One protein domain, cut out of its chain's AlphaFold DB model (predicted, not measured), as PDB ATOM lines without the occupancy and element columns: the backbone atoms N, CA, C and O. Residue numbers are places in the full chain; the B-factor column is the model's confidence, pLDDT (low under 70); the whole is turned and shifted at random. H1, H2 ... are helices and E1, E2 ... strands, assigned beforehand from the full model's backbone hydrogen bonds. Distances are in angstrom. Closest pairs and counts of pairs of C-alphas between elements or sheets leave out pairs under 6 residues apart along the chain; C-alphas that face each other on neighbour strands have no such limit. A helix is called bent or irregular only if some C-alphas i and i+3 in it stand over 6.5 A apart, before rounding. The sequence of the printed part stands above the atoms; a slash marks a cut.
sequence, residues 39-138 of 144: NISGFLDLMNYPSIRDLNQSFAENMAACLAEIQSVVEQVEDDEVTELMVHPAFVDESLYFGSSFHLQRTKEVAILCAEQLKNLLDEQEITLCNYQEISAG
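What this domain is: This is residues 39 to 138 of the 144 residues of the protein "Chitooligosaccharide deacetylase" of bioreactor metagenome (UniProt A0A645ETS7). A cluster of helices, with H1, H4 and H5 gathered round the long helix H2, is drawn out at one end by a ribbon of two parallel strands, E1 and E2. H2 and H5 run side by side, H4 stands crosswise near the first turns of H2, short H3 lies far off at the opposite end from the ribbon's start, and residues 125 to 138 make a tail that passes the strands on its way from H5. The printed part has 100 residues with five named helices and two named strands, in the order E1, H1, H2, E2, H3, H4, H5, and its class is mostly helix. It is compact, with a radius of gyration of the C-alphas of 14.7 A and spans of 41 by 29 by 20 A.

Where its parts are: E1, residues 40 to 45, begins at C-alpha 40 (-2.961, -8.044, -1.320) and is 15.1 A long from first to last C-alpha. H1 is residues 50 to 53. H2, residues 59 to 74, is 20.3 A long and starts at C-alpha 59 (-34.472, -9.627, 5.800). H2 is irregular, with C-alphas 61 and 64 at 7.7 A, and has a kink of 33 degrees near residue 66. E2, residues 82 to 86, is 12.6 A long. H3 is residues 94 to 99. H4, residues 105 to 113, is 12.5 A long. H5, residues 116 to 124, is 12.0 A long and ends at C-alpha 124 (-14.028, -10.413, 17.119).

How they stand to each other: H2 is the hub, touching three other helices. With residues 62 to 69 alone it touches H1, the closest C-alphas being those of Ser 51 and Cys 66, 5.3 A apart. With residues 67 to 74 alone it touches H5, closest at the C-alphas of Gln 71 and Leu 121, 7.2 A, at a shallow tilt of 19 degrees, the same way. H2 and H4 only just touch, with 3 pairs of C-alphas within 8 A, closest at Phe 59 and Lys 108, 6.5 A; at 71 degrees they are only just about perpendicular. H4 touches H1, closest at the C-alphas of Arg 53 and Gln 105, 5.8 A. H4 and H5 are close but not clearly touching. H3 touches no helix and is apart from H4. E1 and E2 are parallel neighbours at 22 degrees, with N 44 and O 84 at 3.0 A and N 86 and O 44 at 2.8 A, within hydrogen-bond range. E1, H1 and H2, E2 form a strand-helix-strand unit, two parallel neighbour strands with helices between, and its crossover is right-handed. Each O i to N i+4 pair is within hydrogen-bond range in H3, H4 and H5, and 10 of 12 are in H2; H1 is too short for such a pair.

The domain as a whole: The C-alphas of Asn 56 and Gly 138 are the two farthest apart, at 47.3 A. The printed part has no cut, and no link is long. The mean pLDDT of the printed part is 94.8, and residues 137 to 138 are under 70.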
ATOM      1  N   ASN A  39       0.782  -6.327  -0.032       84.12
ATOM      2  CA  ASN A  39       0.247  -7.466   0.723       84.12
ATOM      3  C   ASN A  39      -1.178  -7.903   0.345       84.12
ATOM      4  O   ASN A  39      -1.844  -8.536   1.152       84.12
ATOM      5  N   ILE A  40      -1.658  -7.570  -0.857       88.56
ATOM      6  CA  ILE A  40      -2.961  -8.044  -1.320       88.56
ATOM      7  C   ILE A  40      -2.837  -9.457  -1.876       88.56
ATOM      8  O   ILE A  40      -2.038  -9.710  -2.779       88.56
ATOM      9  N   SER A  41      -3.651 -10.349  -1.337       87.56
ATOM     10  CA  SER A  41      -3.646 -11.779  -1.649       87.56
ATOM     11  C   SER A  41      -5.054 -12.295  -1.919       87.56
ATOM     12  O   SER A  41      -5.260 -13.083  -2.836       87.56
ATOM     13  N   GLY A  42      -6.048 -11.774  -1.199       88.44
ATOM     14  CA  GLY A  42      -7.420 -12.245  -1.275       88.44
ATOM     15  C   GLY A  42      -8.349 -11.344  -2.083       88.44
ATOM     16  O   GLY A  42      -8.237 -10.114  -2.104       88.44
ATOM     17  N   PHE A  43      -9.334 -11.981  -2.708       94.44
ATOM     18  CA  PHE A  43     -10.539 -11.341  -3.222       94.44
ATOM     19  C   PHE A  43     -11.718 -12.279  -2.982       94.44
ATOM     20  O   PHE A  43     -11.801 -13.339  -3.606       94.44
ATOM     21  N   LEU A  44     -12.626 -11.887  -2.091       95.62
ATOM     22  CA  LEU A  44     -13.784 -12.690  -1.713       95.62
ATOM     23  C   LEU A  44     -15.066 -11.905  -1.974       95.62
ATOM     24  O   LEU A  44     -15.150 -10.704  -1.728       95.62
ATOM     25  N   ASP A  45     -16.083 -12.593  -2.480       95.88
ATOM     26  CA  ASP A  45     -17.436 -12.049  -2.540       95.88
ATOM     27  C   ASP A  45     -18.061 -12.222  -1.156       95.88
ATOM     28  O   ASP A  45     -18.183 -13.348  -0.689       95.88
ATOM     29  N   LEU A  46     -18.402 -11.131  -0.473       97.12
ATOM     30  CA  LEU A  46     -18.856 -11.196   0.916       97.12
ATOM     31  C   LEU A  46     -20.330 -11.592   1.032       97.12
ATOM     32  O   LEU A  46     -20.747 -12.138   2.050       97.12
ATOM     33  N   MET A  47     -21.143 -11.269   0.023       95.38
ATOM     34  CA  MET A  47     -22.599 -11.188   0.193       95.38
ATOM     35  C   MET A  47     -23.414 -11.880  -0.905       95.38
ATOM     36  O   MET A  47     -24.642 -11.799  -0.941       95.38
ATOM     37  N   ASN A  48     -22.768 -12.632  -1.786       94.31
ATOM     38  CA  ASN A  48     -23.429 -13.337  -2.876       94.31
ATOM     39  C   ASN A  48     -23.756 -14.805  -2.549       94.31
ATOM     40  O   ASN A  48     -23.401 -15.727  -3.287       94.31
ATOM     41  N   TYR A  49     -24.479 -15.014  -1.449       96.44
ATOM     42  CA  TYR A  49     -24.807 -16.337  -0.910       96.44
ATOM     43  C   TYR A  49     -26.325 -16.574  -0.825       96.44
ATOM     44  O   TYR A  49     -27.106 -15.619  -0.939       96.44
ATOM     45  N   PRO A  50     -26.783 -17.838  -0.708       97.19
ATOM     46  CA  PRO A  50     -28.201 -18.183  -0.789       97.19
ATOM     47  C   PRO A  50     -29.122 -17.365   0.125       97.19
ATOM     48  O   PRO A  50     -30.169 -16.918  -0.345       97.19
ATOM     49  N   SER A  51     -28.745 -17.110   1.379       96.62
ATOM     50  CA  SER A  51     -29.608 -16.421   2.350       96.62
ATOM     51  C   SER A  51     -29.785 -14.941   2.008       96.62
ATOM     52  O   SER A  51     -30.899 -14.401   2.039       96.62
ATOM     53  N   ILE A  52     -28.711 -14.282   1.574       94.50
ATOM     54  CA  ILE A  52     -28.791 -12.900   1.082       94.50
ATOM     55  C   ILE A  52     -29.620 -12.848  -0.209       94.50
ATOM     56  O   ILE A  52     -30.475 -11.967  -0.371       94.50
ATOM     57  N   ARG A  53     -29.466 -13.839  -1.095       95.75
ATOM     58  CA  ARG A  53     -30.209 -13.919  -2.362       95.75
ATOM     59  C   ARG A  53     -31.683 -14.277  -2.215       95.75
ATOM     60  O   ARG A  53     -32.442 -13.950  -3.128       95.75
ATOM     61  N   ASP A  54     -32.085 -14.896  -1.108       95.69
ATOM     62  CA  ASP A  54     -33.447 -15.388  -0.901       95.69
ATOM     63  C   ASP A  54     -34.467 -14.247  -0.801       95.69
ATOM     64  O   ASP A  54     -34.467 -13.468   0.147       95.69
ATOM     65  N   LEU A  55     -35.364 -14.143  -1.778       94.06
ATOM     66  CA  LEU A  55     -36.429 -13.137  -1.792       94.06
ATOM     67  C   LEU A  55     -37.764 -13.667  -1.247       94.06
ATOM     68  O   LEU A  55     -38.749 -12.933  -1.257       94.06
ATOM     69  N   ASN A  56     -37.815 -14.919  -0.783       95.25
ATOM     70  CA  ASN A  56     -39.040 -15.533  -0.265       95.25
ATOM     71  C   ASN A  56     -39.284 -15.230   1.220       95.25
ATOM     72  O   ASN A  56     -40.355 -15.542   1.734       95.25
ATOM     73  N   GLN A  57     -38.306 -14.634   1.903       92.69
ATOM     74  CA  GLN A  57     -38.362 -14.286   3.321       92.69
ATOM     75  C   GLN A  57     -37.929 -12.836   3.525       92.69
ATOM     76  O   GLN A  57     -37.144 -12.285   2.741       92.69
ATOM     77  N   SER A  58     -38.430 -12.198   4.584       91.81
ATOM     78  CA  SER A  58     -37.975 -10.854   4.921       91.81
ATOM     79  C   SER A  58     -36.528 -10.879   5.418       91.81
ATOM     80  O   SER A  58     -36.037 -11.871   5.957       91.81
ATOM     81  N   PHE A  59     -35.828  -9.753   5.271       91.56
ATOM     82  CA  PHE A  59     -34.472  -9.627   5.800       91.56
ATOM     83  C   PHE A  59     -34.418  -9.822   7.322       91.56
ATOM     84  O   PHE A  59     -33.511 -10.478   7.813       91.56
ATOM     85  N   ALA A  60     -35.404  -9.303   8.058       92.44
ATOM     86  CA  ALA A  60     -35.452  -9.433   9.513       92.44
ATOM     87  C   ALA A  60     -35.523 -10.901   9.964       92.44
ATOM     88  O   ALA A  60     -34.847 -11.282  10.915       92.44
ATOM     89  N   GLU A  61     -36.299 -11.726   9.256       95.12
ATOM     90  CA  GLU A  61     -36.407 -13.164   9.528       95.12
ATOM     91  C   GLU A  61     -35.127 -13.915   9.146       95.12
ATOM     92  O   GLU A  61     -34.742 -14.856   9.836       95.12
ATOM     93  N   ASN A  62     -34.444 -13.480   8.081       95.31
ATOM     94  CA  ASN A  62     -33.276 -14.178   7.543       95.31
ATOM     95  C   ASN A  62     -31.917 -13.602   7.983       95.31
ATOM     96  O   ASN A  62     -30.872 -14.059   7.520       95.31
ATOM     97  N   MET A  63     -31.903 -12.598   8.867       95.44
ATOM     98  CA  MET A  63     -30.692 -11.856   9.248       95.44
ATOM     99  C   MET A  63     -29.613 -12.772   9.837       95.44
ATOM    100  O   MET A  63     -28.449 -12.679   9.459       95.44
ATOM    101  N   ALA A  64     -30.001 -13.697  10.717       96.50
ATOM    102  CA  ALA A  64     -29.062 -14.622  11.350       96.50
ATOM    103  C   ALA A  64     -28.361 -15.538  10.331       96.50
ATOM    104  O   ALA A  64     -27.158 -15.755  10.431       96.50
ATOM    105  N   ALA A  65     -29.090 -16.034   9.326       97.44
ATOM    106  CA  ALA A  65     -28.512 -16.868   8.275       97.44
ATOM    107  C   ALA A  65     -27.584 -16.062   7.353       97.44
ATOM    108  O   ALA A  65     -26.500 -16.529   7.022       97.44
ATOM    109  N   CYS A  66     -27.963 -14.824   7.005       97.31
ATOM    110  CA  CYS A  66     -27.094 -13.928   6.237       97.31
ATOM    111  C   CYS A  66     -25.779 -13.637   6.981       97.31
ATOM    112  O   CYS A  66     -24.712 -13.677   6.377       97.31
ATOM    113  N   LEU A  67     -25.846 -13.365   8.290       97.50
ATOM    114  CA  LEU A  67     -24.654 -13.140   9.113       97.50
ATOM    115  C   LEU A  67     -23.771 -14.386   9.208       97.50
ATOM    116  O   LEU A  67     -22.555 -14.250   9.147       97.50
ATOM    117  N   ALA A  68     -24.357 -15.579   9.320       97.69
ATOM    118  CA  ALA A  68     -23.592 -16.825   9.345       97.69
ATOM    119  C   ALA A  68     -22.839 -17.067   8.024       97.69
ATOM    120  O   ALA A  68     -21.676 -17.458   8.050       97.69
ATOM    121  N   GLU A  69     -23.468 -16.788   6.876       97.88
ATOM    122  CA  GLU A  69     -22.793 -16.846   5.570       97.88
ATOM    123  C   GLU A  69     -21.617 -15.866   5.512       97.88
ATOM    124  O   GLU A  69     -20.523 -16.253   5.115       97.88
ATOM    125  N   ILE A  70     -21.819 -14.625   5.967       98.00
ATOM    126  CA  ILE A  70     -20.768 -13.603   6.021       98.00
ATOM    127  C   ILE A  70     -19.624 -14.024   6.946       98.00
ATOM    128  O   ILE A  70     -18.464 -13.895   6.565       98.00
ATOM    129  N   GLN A  71     -19.932 -14.560   8.128       97.81
ATOM    130  CA  GLN A  71     -18.929 -15.080   9.056       97.81
ATOM    131  C   GLN A  71     -18.056 -16.141   8.384       97.81
ATOM    132  O   GLN A  71     -16.836 -16.028   8.434       97.81
ATOM    133  N   SER A  72     -18.651 -17.100   7.671       97.75
ATOM    134  CA  SER A  72     -17.882 -18.112   6.937       97.75
ATOM    135  C   SER A  72     -16.980 -17.532   5.841       97.75
ATOM    136  O   SER A  72     -16.020 -18.187   5.438       97.75
ATOM    137  N   VAL A  73     -17.272 -16.338   5.315       97.31
ATOM    138  CA  VAL A  73     -16.370 -15.634   4.385       97.31
ATOM    139  C   VAL A  73     -15.250 -14.928   5.127       97.31
ATOM    140  O   VAL A  73     -14.102 -15.020   4.710       97.31
ATOM    141  N   VAL A  74     -15.570 -14.231   6.216       96.56
ATOM    142  CA  VAL A  74     -14.573 -13.523   7.028       96.56
ATOM    143  C   VAL A  74     -13.543 -14.502   7.599       96.56
ATOM    144  O   VAL A  74     -12.358 -14.204   7.567       96.56
ATOM    145  N   GLU A  75     -13.964 -15.703   8.001       95.81
ATOM    146  CA  GLU A  75     -13.081 -16.785   8.470       95.81
ATOM    147  C   GLU A  75     -12.102 -17.314   7.396       95.81
ATOM    148  O   GLU A  75     -11.203 -18.087   7.716       95.81
ATOM    149  N   GLN A  76     -12.265 -16.933   6.122       94.75
ATOM    150  CA  GLN A  76     -11.317 -17.257   5.044       94.75
ATOM    151  C   GLN A  76     -10.237 -16.184   4.852       94.75
ATOM    152  O   GLN A  76      -9.347 -16.374   4.026       94.75
ATOM    153  N   VAL A  77     -10.327 -15.046   5.545       94.19
ATOM    154  CA  VAL A  77      -9.299 -14.003   5.488       94.19
ATOM    155  C   VAL A  77      -8.059 -14.505   6.226       94.19
ATOM    156  O   VAL A  77      -8.148 -14.904   7.382       94.19
ATOM    157  N   GLU A  78      -6.914 -14.508   5.544       91.56
ATOM    158  CA  GLU A  78      -5.645 -14.948   6.126       91.56
ATOM    159  C   GLU A  78      -5.010 -13.851   6.996       91.56
ATOM    160  O   GLU A  78      -5.097 -12.656   6.690       91.56
ATOM    161  N   ASP A  79      -4.352 -14.275   8.078       91.56
ATOM    162  CA  ASP A  79      -3.612 -13.393   8.982       91.56
ATOM    163  C   ASP A  79      -2.487 -12.653   8.239       91.56
ATOM    164  O   ASP A  79      -1.829 -13.211   7.361       91.56
ATOM    165  N   ASP A  80      -2.221 -11.404   8.632       89.50
ATOM    166  CA  ASP A  80      -1.164 -10.543   8.070       89.50
ATOM    167  C   ASP A  80      -1.278 -10.250   6.553       89.50
ATOM    168  O   ASP A  80      -0.357  -9.684   5.947       89.50
ATOM    169  N   GLU A  81      -2.423 -10.553   5.939       91.62
ATOM    170  CA  GLU A  81      -2.697 -10.305   4.526       91.62
ATOM    171  C   GLU A  81      -3.829  -9.290   4.294       91.62
ATOM    172  O   GLU A  81      -4.647  -8.987   5.162       91.62
ATOM    173  N   VAL A  82      -3.885  -8.732   3.082       93.94
ATOM    174  CA  VAL A  82      -4.969  -7.846   2.645       93.94
ATOM    175  C   VAL A  82      -5.899  -8.619   1.717       93.94
ATOM    176  O   VAL A  82      -5.522  -9.023   0.615       93.94
ATOM    177  N   THR A  83      -7.154  -8.751   2.139       95.12
ATOM    178  CA  THR A  83      -8.234  -9.328   1.333       95.12
ATOM    179  C   THR A  83      -9.260  -8.261   0.975       95.12
ATOM    180  O   THR A  83      -9.792  -7.572   1.845       95.12
ATOM    181  N   GLU A  84      -9.584  -8.133  -0.312       96.00
ATOM    182  CA  GLU A  84     -10.721  -7.314  -0.732       96.00
ATOM    183  C   GLU A  84     -12.027  -8.106  -0.563       96.00
ATOM    184  O   GLU A  84     -12.279  -9.068  -1.293       96.00
ATOM    185  N   LEU A  85     -12.872  -7.673   0.378       96.50
ATOM    186  CA  LEU A  85     -14.238  -8.169   0.554       96.50
ATOM    187  C   LEU A  85     -15.202  -7.354  -0.315       96.50
ATOM    188  O   LEU A  85     -15.444  -6.168  -0.081       96.50
ATOM    189  N   MET A  86     -15.739  -7.982  -1.353       96.06
ATOM    190  CA  MET A  86     -16.548  -7.325  -2.369       96.06
ATOM    191  C   MET A  86     -18.039  -7.378  -2.029       96.06
ATOM    192  O   MET A  86     -18.570  -8.418  -1.644       96.06
ATOM    193  N   VAL A  87     -18.704  -6.233  -2.198       97.75
ATOM    194  CA  VAL A  87     -20.130  -6.012  -1.928       97.75
ATOM    195  C   VAL A  87     -20.753  -5.108  -3.002       97.75
ATOM    196  O   VAL A  87     -20.058  -4.433  -3.766       97.75
ATOM    197  N   HIS A  88     -22.079  -5.064  -3.041       97.62
ATOM    198  CA  HIS A  88     -22.932  -4.278  -3.929       97.62
ATOM    199  C   HIS A  88     -24.075  -3.531  -3.192       97.62
ATOM    200  O   HIS A  88     -25.221  -3.604  -3.645       97.62
ATOM    201  N   PRO A  89     -23.844  -2.769  -2.107       97.69
ATOM    202  CA  PRO A  89     -24.921  -2.081  -1.396       97.69
ATOM    203  C   PRO A  89     -25.576  -0.992  -2.252       97.69
ATOM    204  O   PRO A  89     -24.896  -0.219  -2.929       97.69
ATOM    205  N   ALA A  90     -26.908  -0.907  -2.217       98.12
ATOM    206  CA  ALA A  90     -27.660   0.145  -2.897       98.12
ATOM    207  C   ALA A  90     -29.094   0.280  -2.365       98.12
ATOM    208  O   ALA A  90     -29.717  -0.701  -1.955       98.12
ATOM    209  N   PHE A  91     -29.647   1.490  -2.470       97.75
ATOM    210  CA  PHE A  91     -31.096   1.689  -2.476       97.75
ATOM    211  C   PHE A  91     -31.666   1.347  -3.855       97.75
ATOM    212  O   PHE A  91     -30.991   1.513  -4.870       97.75
ATOM    213  N   VAL A  92     -32.908   0.863  -3.893       97.75
ATOM    214  CA  VAL A  92     -33.556   0.452  -5.144       97.75
ATOM    215  C   VAL A  92     -34.313   1.621  -5.749       97.75
ATOM    216  O   VAL A  92     -35.303   2.087  -5.187       97.75
ATOM    217  N   ASP A  93     -33.852   2.051  -6.915       98.06
ATOM    218  CA  ASP A  93     -34.570   2.930  -7.827       98.06
ATOM    219  C   ASP A  93     -35.015   2.163  -9.086       98.06
ATOM    220  O   ASP A  93     -34.750   0.967  -9.243       98.06
ATOM    221  N   GLU A  94     -35.722   2.850  -9.985       98.25
ATOM    222  CA  GLU A  94     -36.226   2.264 -11.232       98.25
ATOM    223  C   GLU A  94     -35.095   1.711 -12.113       98.25
ATOM    224  O   GLU A  94     -35.199   0.605 -12.645       98.25
ATOM    225  N   SER A  95     -33.989   2.452 -12.221       98.06
ATOM    226  CA  SER A  95     -32.856   2.068 -13.066       98.06
ATOM    227  C   SER A  95     -32.213   0.776 -12.573       98.06
ATOM    228  O   SER A  95     -31.934  -0.122 -13.367       98.06
ATOM    229  N   LEU A  96     -32.011   0.644 -11.261       97.75
ATOM    230  CA  LEU A  96     -31.465  -0.564 -10.660       97.75
ATOM    231  C   LEU A  96     -32.452  -1.732 -10.743       97.75
ATOM    232  O   LEU A  96     -32.035  -2.846 -11.058       97.75
ATOM    233  N   TYR A  97     -33.738  -1.485 -10.476       97.69
ATOM    234  CA  TYR A  97     -34.774  -2.519 -10.484       97.69
ATOM    235  C   TYR A  97     -34.900  -3.200 -11.853       97.69
ATOM    236  O   TYR A  97     -34.978  -4.423 -11.925       97.69
ATOM    237  N   PHE A  98     -34.876  -2.423 -12.939       97.69
ATOM    238  CA  PHE A  98     -34.970  -2.966 -14.297       97.69
ATOM    239  C   PHE A  98     -33.609  -3.300 -14.930       97.69
ATOM    240  O   PHE A  98     -33.562  -4.053 -15.903       97.69
ATOM    241  N   GLY A  99     -32.504  -2.761 -14.405       97.31
ATOM    242  CA  GLY A  99     -31.160  -2.916 -14.971       97.31
ATOM    243  C   GLY A  99     -30.317  -4.048 -14.373       97.31
ATOM    244  O   GLY A  99     -29.258  -4.366 -14.910       97.31
ATOM    245  N   SER A 100     -30.749  -4.659 -13.269       96.38
ATOM    246  CA  SER A 100     -29.997  -5.707 -12.574       96.38
ATOM    247  C   SER A 100     -30.938  -6.778 -12.052       96.38
ATOM    248  O   SER A 100     -31.937  -6.455 -11.430       96.38
ATOM    249  N   SER A 101     -30.582  -8.056 -12.202       94.50
ATOM    250  CA  SER A 101     -31.264  -9.163 -11.508       94.50
ATOM    251  C   SER A 101     -30.862  -9.282 -10.032       94.50
ATOM    252  O   SER A 101     -31.431 -10.078  -9.291       94.50
ATOM    253  N   PHE A 102     -29.853  -8.517  -9.607       96.06
ATOM    254  CA  PHE A 102     -29.390  -8.408  -8.228       96.06
ATOM    255  C   PHE A 102     -29.675  -6.984  -7.749       96.06
ATOM    256  O   PHE A 102     -28.817  -6.100  -7.843       96.06
ATOM    257  N   HIS A 103     -30.930  -6.738  -7.381       95.75
ATOM    258  CA  HIS A 103     -31.472  -5.408  -7.094       95.75
ATOM    259  C   HIS A 103     -32.002  -5.343  -5.659       95.75
ATOM    260  O   HIS A 103     -31.437  -4.622  -4.842       95.75
ATOM    261  N   LEU A 104     -33.009  -6.154  -5.306       95.56
ATOM    262  CA  LEU A 104     -33.545  -6.210  -3.937       95.56
ATOM    263  C   LEU A 104     -32.517  -6.722  -2.919       95.56
ATOM    264  O   LEU A 104     -32.543  -6.311  -1.769       95.56
ATOM    265  N   GLN A 105     -31.587  -7.581  -3.331       96.44
ATOM    266  CA  GLN A 105     -30.525  -8.096  -2.466       96.44
ATOM    267  C   GLN A 105     -29.608  -6.976  -1.957       96.44
ATOM    268  O   GLN A 105     -29.182  -7.003  -0.808       96.44
ATOM    269  N   ARG A 106     -29.384  -5.938  -2.771       97.56
ATOM    270  CA  ARG A 106     -28.500  -4.812  -2.439       97.56
ATOM    271  C   ARG A 106     -28.986  -3.996  -1.243       97.56
ATOM    272  O   ARG A 106     -28.170  -3.404  -0.541       97.56
ATOM    273  N   THR A 107     -30.297  -3.975  -0.983       96.44
ATOM    274  CA  THR A 107     -30.845  -3.294   0.203       96.44
ATOM    275  C   THR A 107     -30.544  -4.069   1.480       96.44
ATOM    276  O   THR A 107     -30.331  -3.460   2.526       96.44
ATOM    277  N   LYS A 108     -30.470  -5.404   1.399       96.00
ATOM    278  CA  LYS A 108     -30.042  -6.250   2.517       96.00
ATOM    279  C   LYS A 108     -28.575  -6.023   2.835       96.00
ATOM    280  O   LYS A 108     -28.233  -5.906   4.003       96.00
ATOM    281  N   GLU A 109     -27.731  -5.895   1.814       97.62
ATOM    282  CA  GLU A 109     -26.317  -5.587   2.026       97.62
ATOM    283  C   GLU A 109     -26.132  -4.253   2.752       97.62
ATOM    284  O   GLU A 109     -25.388  -4.201   3.722       97.62
ATOM    285  N   VAL A 110     -26.872  -3.199   2.370       97.69
ATOM    286  CA  VAL A 110     -26.884  -1.925   3.122       97.69
ATOM    287  C   VAL A 110     -27.246  -2.167   4.587       97.69
ATOM    288  O   VAL A 110     -26.570  -1.666   5.482       97.69
ATOM    289  N   ALA A 111     -28.302  -2.943   4.840       96.38
ATOM    290  CA  ALA A 111     -28.766  -3.203   6.195       96.38
ATOM    291  C   ALA A 111     -27.728  -3.962   7.040       96.38
ATOM    292  O   ALA A 111     -27.520  -3.588   8.190       96.38
ATOM    293  N   ILE A 112     -27.055  -4.978   6.484       97.44
ATOM    294  CA  ILE A 112     -26.021  -5.742   7.202       97.44
ATOM    295  C   ILE A 112     -24.742  -4.918   7.385       97.44
ATOM    296  O   ILE A 112     -24.181  -4.910   8.476       97.44
ATOM    297  N   LEU A 113     -24.295  -4.197   6.352       97.69
ATOM    298  CA  LEU A 113     -23.080  -3.372   6.409       97.69
ATOM    299  C   LEU A 113     -23.175  -2.249   7.448       97.69
ATOM    300  O   LEU A 113     -22.157  -1.805   7.972       97.69
ATOM    301  N   CYS A 114     -24.390  -1.797   7.759       97.06
ATOM    302  CA  CYS A 114     -24.649  -0.810   8.802       97.06
ATOM    303  C   CYS A 114     -25.035  -1.426  10.160       97.06
ATOM    304  O   CYS A 114     -25.345  -0.679  11.090       97.06
ATOM    305  N   ALA A 115     -25.056  -2.754  10.289       97.00
ATOM    306  CA  ALA A 115     -25.476  -3.440  11.504       97.00
ATOM    307  C   ALA A 115     -24.329  -3.556  12.524       97.00
ATOM    308  O   ALA A 115     -23.191  -3.868  12.169       97.00
ATOM    309  N   GLU A 116     -24.640  -3.391  13.814       97.75
ATOM    310  CA  GLU A 116     -23.664  -3.592  14.899       97.75
ATOM    311  C   GLU A 116     -23.121  -5.026  14.921       97.75
ATOM    312  O   GLU A 116     -21.960  -5.237  15.243       97.75
ATOM    313  N   GLN A 117     -23.931  -6.010  14.523       97.62
ATOM    314  CA  GLN A 117     -23.536  -7.415  14.480       97.62
ATOM    315  C   GLN A 117     -22.376  -7.667  13.515       97.62
ATOM    316  O   GLN A 117     -21.482  -8.435  13.848       97.62
ATOM    317  N   LEU A 118     -22.370  -7.018  12.341       97.69
ATOM    318  CA  LEU A 118     -21.249  -7.157  11.413       97.69
ATOM    319  C   LEU A 118     -20.001  -6.488  11.980       97.69
ATOM    320  O   LEU A 118     -18.918  -7.051  11.895       97.69
ATOM    321  N   LYS A 119     -20.151  -5.302  12.578       97.81
ATOM    322  CA  LYS A 119     -19.027  -4.618  13.215       97.81
ATOM    323  C   LYS A 119     -18.396  -5.490  14.304       97.81
ATOM    324  O   LYS A 119     -17.193  -5.700  14.273       97.81
ATOM    325  N   ASN A 120     -19.212  -6.038  15.203       98.19
ATOM    326  CA  ASN A 120     -18.738  -6.915  16.271       98.19
ATOM    327  C   ASN A 120     -18.070  -8.172  15.708       98.19
ATOM    328  O   ASN A 120     -17.026  -8.557  16.208       98.19
ATOM    329  N   LEU A 121     -18.625  -8.772  14.650       97.69
ATOM    330  CA  LEU A 121     -18.009  -9.916  13.975       97.69
ATOM    331  C   LEU A 121     -16.608  -9.575  13.446       97.69
ATOM    332  O   LEU A 121     -15.680 -10.350  13.643       97.69
ATOM    333  N   LEU A 122     -16.440  -8.427  12.782       97.31
ATOM    334  CA  LEU A 122     -15.130  -7.999  12.282       97.31
ATOM    335  C   LEU A 122     -14.153  -7.708  13.431       97.31
ATOM    336  O   LEU A 122     -12.996  -8.110  13.348       97.31
ATOM    337  N   ASP A 123     -14.627  -7.070  14.506       97.25
ATOM    338  CA  ASP A 123     -13.828  -6.790  15.706       97.25
ATOM    339  C   ASP A 123     -13.396  -8.097  16.415       97.25
ATOM    340  O   ASP A 123     -12.249  -8.221  16.838       97.25
ATOM    341  N   GLU A 124     -14.288  -9.089  16.523       96.88
ATOM    342  CA  GLU A 124     -14.028 -10.413  17.119       96.88
ATOM    343  C   GLU A 124     -13.032 -11.250  16.306       96.88
ATOM    344  O   GLU A 124     -12.297 -12.050  16.881       96.88
ATOM    345  N   GLN A 125     -13.012 -11.065  14.985       95.19
ATOM    346  CA  GLN A 125     -12.057 -11.693  14.065       95.19
ATOM    347  C   GLN A 125     -10.778 -10.855  13.887       95.19
ATOM    348  O   GLN A 125      -9.977 -11.145  13.007       95.19
ATOM    349  N   GLU A 126     -10.601  -9.795  14.686       96.19
ATOM    350  CA  GLU A 126      -9.438  -8.895  14.651       96.19
ATOM    351  C   GLU A 126      -9.172  -8.275  13.259       96.19
ATOM    352  O   GLU A 126      -8.053  -7.872  12.925       96.19
ATOM    353  N   ILE A 127     -10.220  -8.130  12.438       96.06
ATOM    354  CA  ILE A 127     -10.120  -7.589  11.082       96.06
ATOM    355  C   ILE A 127      -9.946  -6.073  11.133       96.06
ATOM    356  O   ILE A 127     -10.829  -5.324  11.553       96.06
ATOM    357  N   THR A 128      -8.827  -5.594  10.593       95.44
ATOM    358  CA  THR A 128      -8.610  -4.162  10.374       95.44
ATOM    359  C   THR A 128      -9.109  -3.754   8.993       95.44
ATOM    360  O   THR A 128      -8.572  -4.171   7.967       95.44
ATOM    361  N   LEU A 129     -10.127  -2.894   8.954       95.69
ATOM    362  CA  LEU A 129     -10.598  -2.305   7.703       95.69
ATOM    363  C   LEU A 129      -9.572  -1.305   7.166       95.69
ATOM    364  O   LEU A 129      -9.134  -0.408   7.883       95.69
ATOM    365  N   CYS A 130      -9.250  -1.429   5.883       93.94
ATOM    366  CA  CYS A 130      -8.398  -0.489   5.172       93.94
ATOM    367  C   CYS A 130      -8.968  -0.165   3.789       93.94
ATOM    368  O   CYS A 130      -9.966  -0.735   3.337       93.94
ATOM    369  N   ASN A 131      -8.330   0.774   3.101       93.75
ATOM    370  CA  ASN A 131      -8.664   1.159   1.744       93.75
ATOM    371  C   ASN A 131      -7.425   1.198   0.837       93.75
ATOM    372  O   ASN A 131      -6.277   1.137   1.273       93.75
ATOM    373  N   TYR A 132      -7.667   1.350  -0.465       91.88
ATOM    374  CA  TYR A 132      -6.628   1.324  -1.492       91.88
ATOM    375  C   TYR A 132      -5.517   2.375  -1.330       91.88
ATOM    376  O   TYR A 132      -4.424   2.162  -1.851       91.88
ATOM    377  N   GLN A 133      -5.765   3.488  -0.632       90.88
ATOM    378  CA  GLN A 133      -4.732   4.488  -0.346       90.88
ATOM    379  C   GLN A 133      -3.716   3.969   0.673       90.88
ATOM    380  O   GLN A 133      -2.520   4.182   0.498       90.88
ATOM    381  N   GLU A 134      -4.176   3.255   1.701       90.50
ATOM    382  CA  GLU A 134      -3.337   2.749   2.795       90.50
ATOM    383  C   GLU A 134      -2.415   1.622   2.328       90.50
ATOM    384  O   GLU A 134      -1.267   1.522   2.762       90.50
ATOM    385  N   ILE A 135      -2.887   0.816   1.375       89.00
ATOM    386  CA  ILE A 135      -2.096  -0.261   0.773       89.00
ATOM    387  C   ILE A 135      -1.304   0.197  -0.454       89.00
ATOM    388  O   ILE A 135      -0.528  -0.588  -1.002       89.00
ATOM    389  N   SER A 136      -1.464   1.446  -0.907       86.00
ATOM    390  CA  SER A 136      -0.755   1.925  -2.089       86.00
ATOM    391  C   SER A 136       0.747   2.036  -1.830       86.00
ATOM    392  O   SER A 136       1.202   2.626  -0.848       86.00
ATOM    393  N   ALA A 137       1.554   1.495  -2.740       67.75
ATOM    394  CA  ALA A 137       3.008   1.542  -2.623       67.75
ATOM    395  C   ALA A 137       3.629   2.893  -3.039       67.75
ATOM    396  O   ALA A 137       4.818   3.101  -2.800       67.75
ATOM    397  N   GLY A 138       2.846   3.807  -3.633       59.25
ATOM    398  CA  GLY A 138       3.344   5.036  -4.270       59.25
ATOM    399  C   GLY A 138       2.927   6.370  -3.639       59.25
ATOM    400  O   GLY A 138       3.414   7.406  -4.086       59.25
TER     401      GLY A 138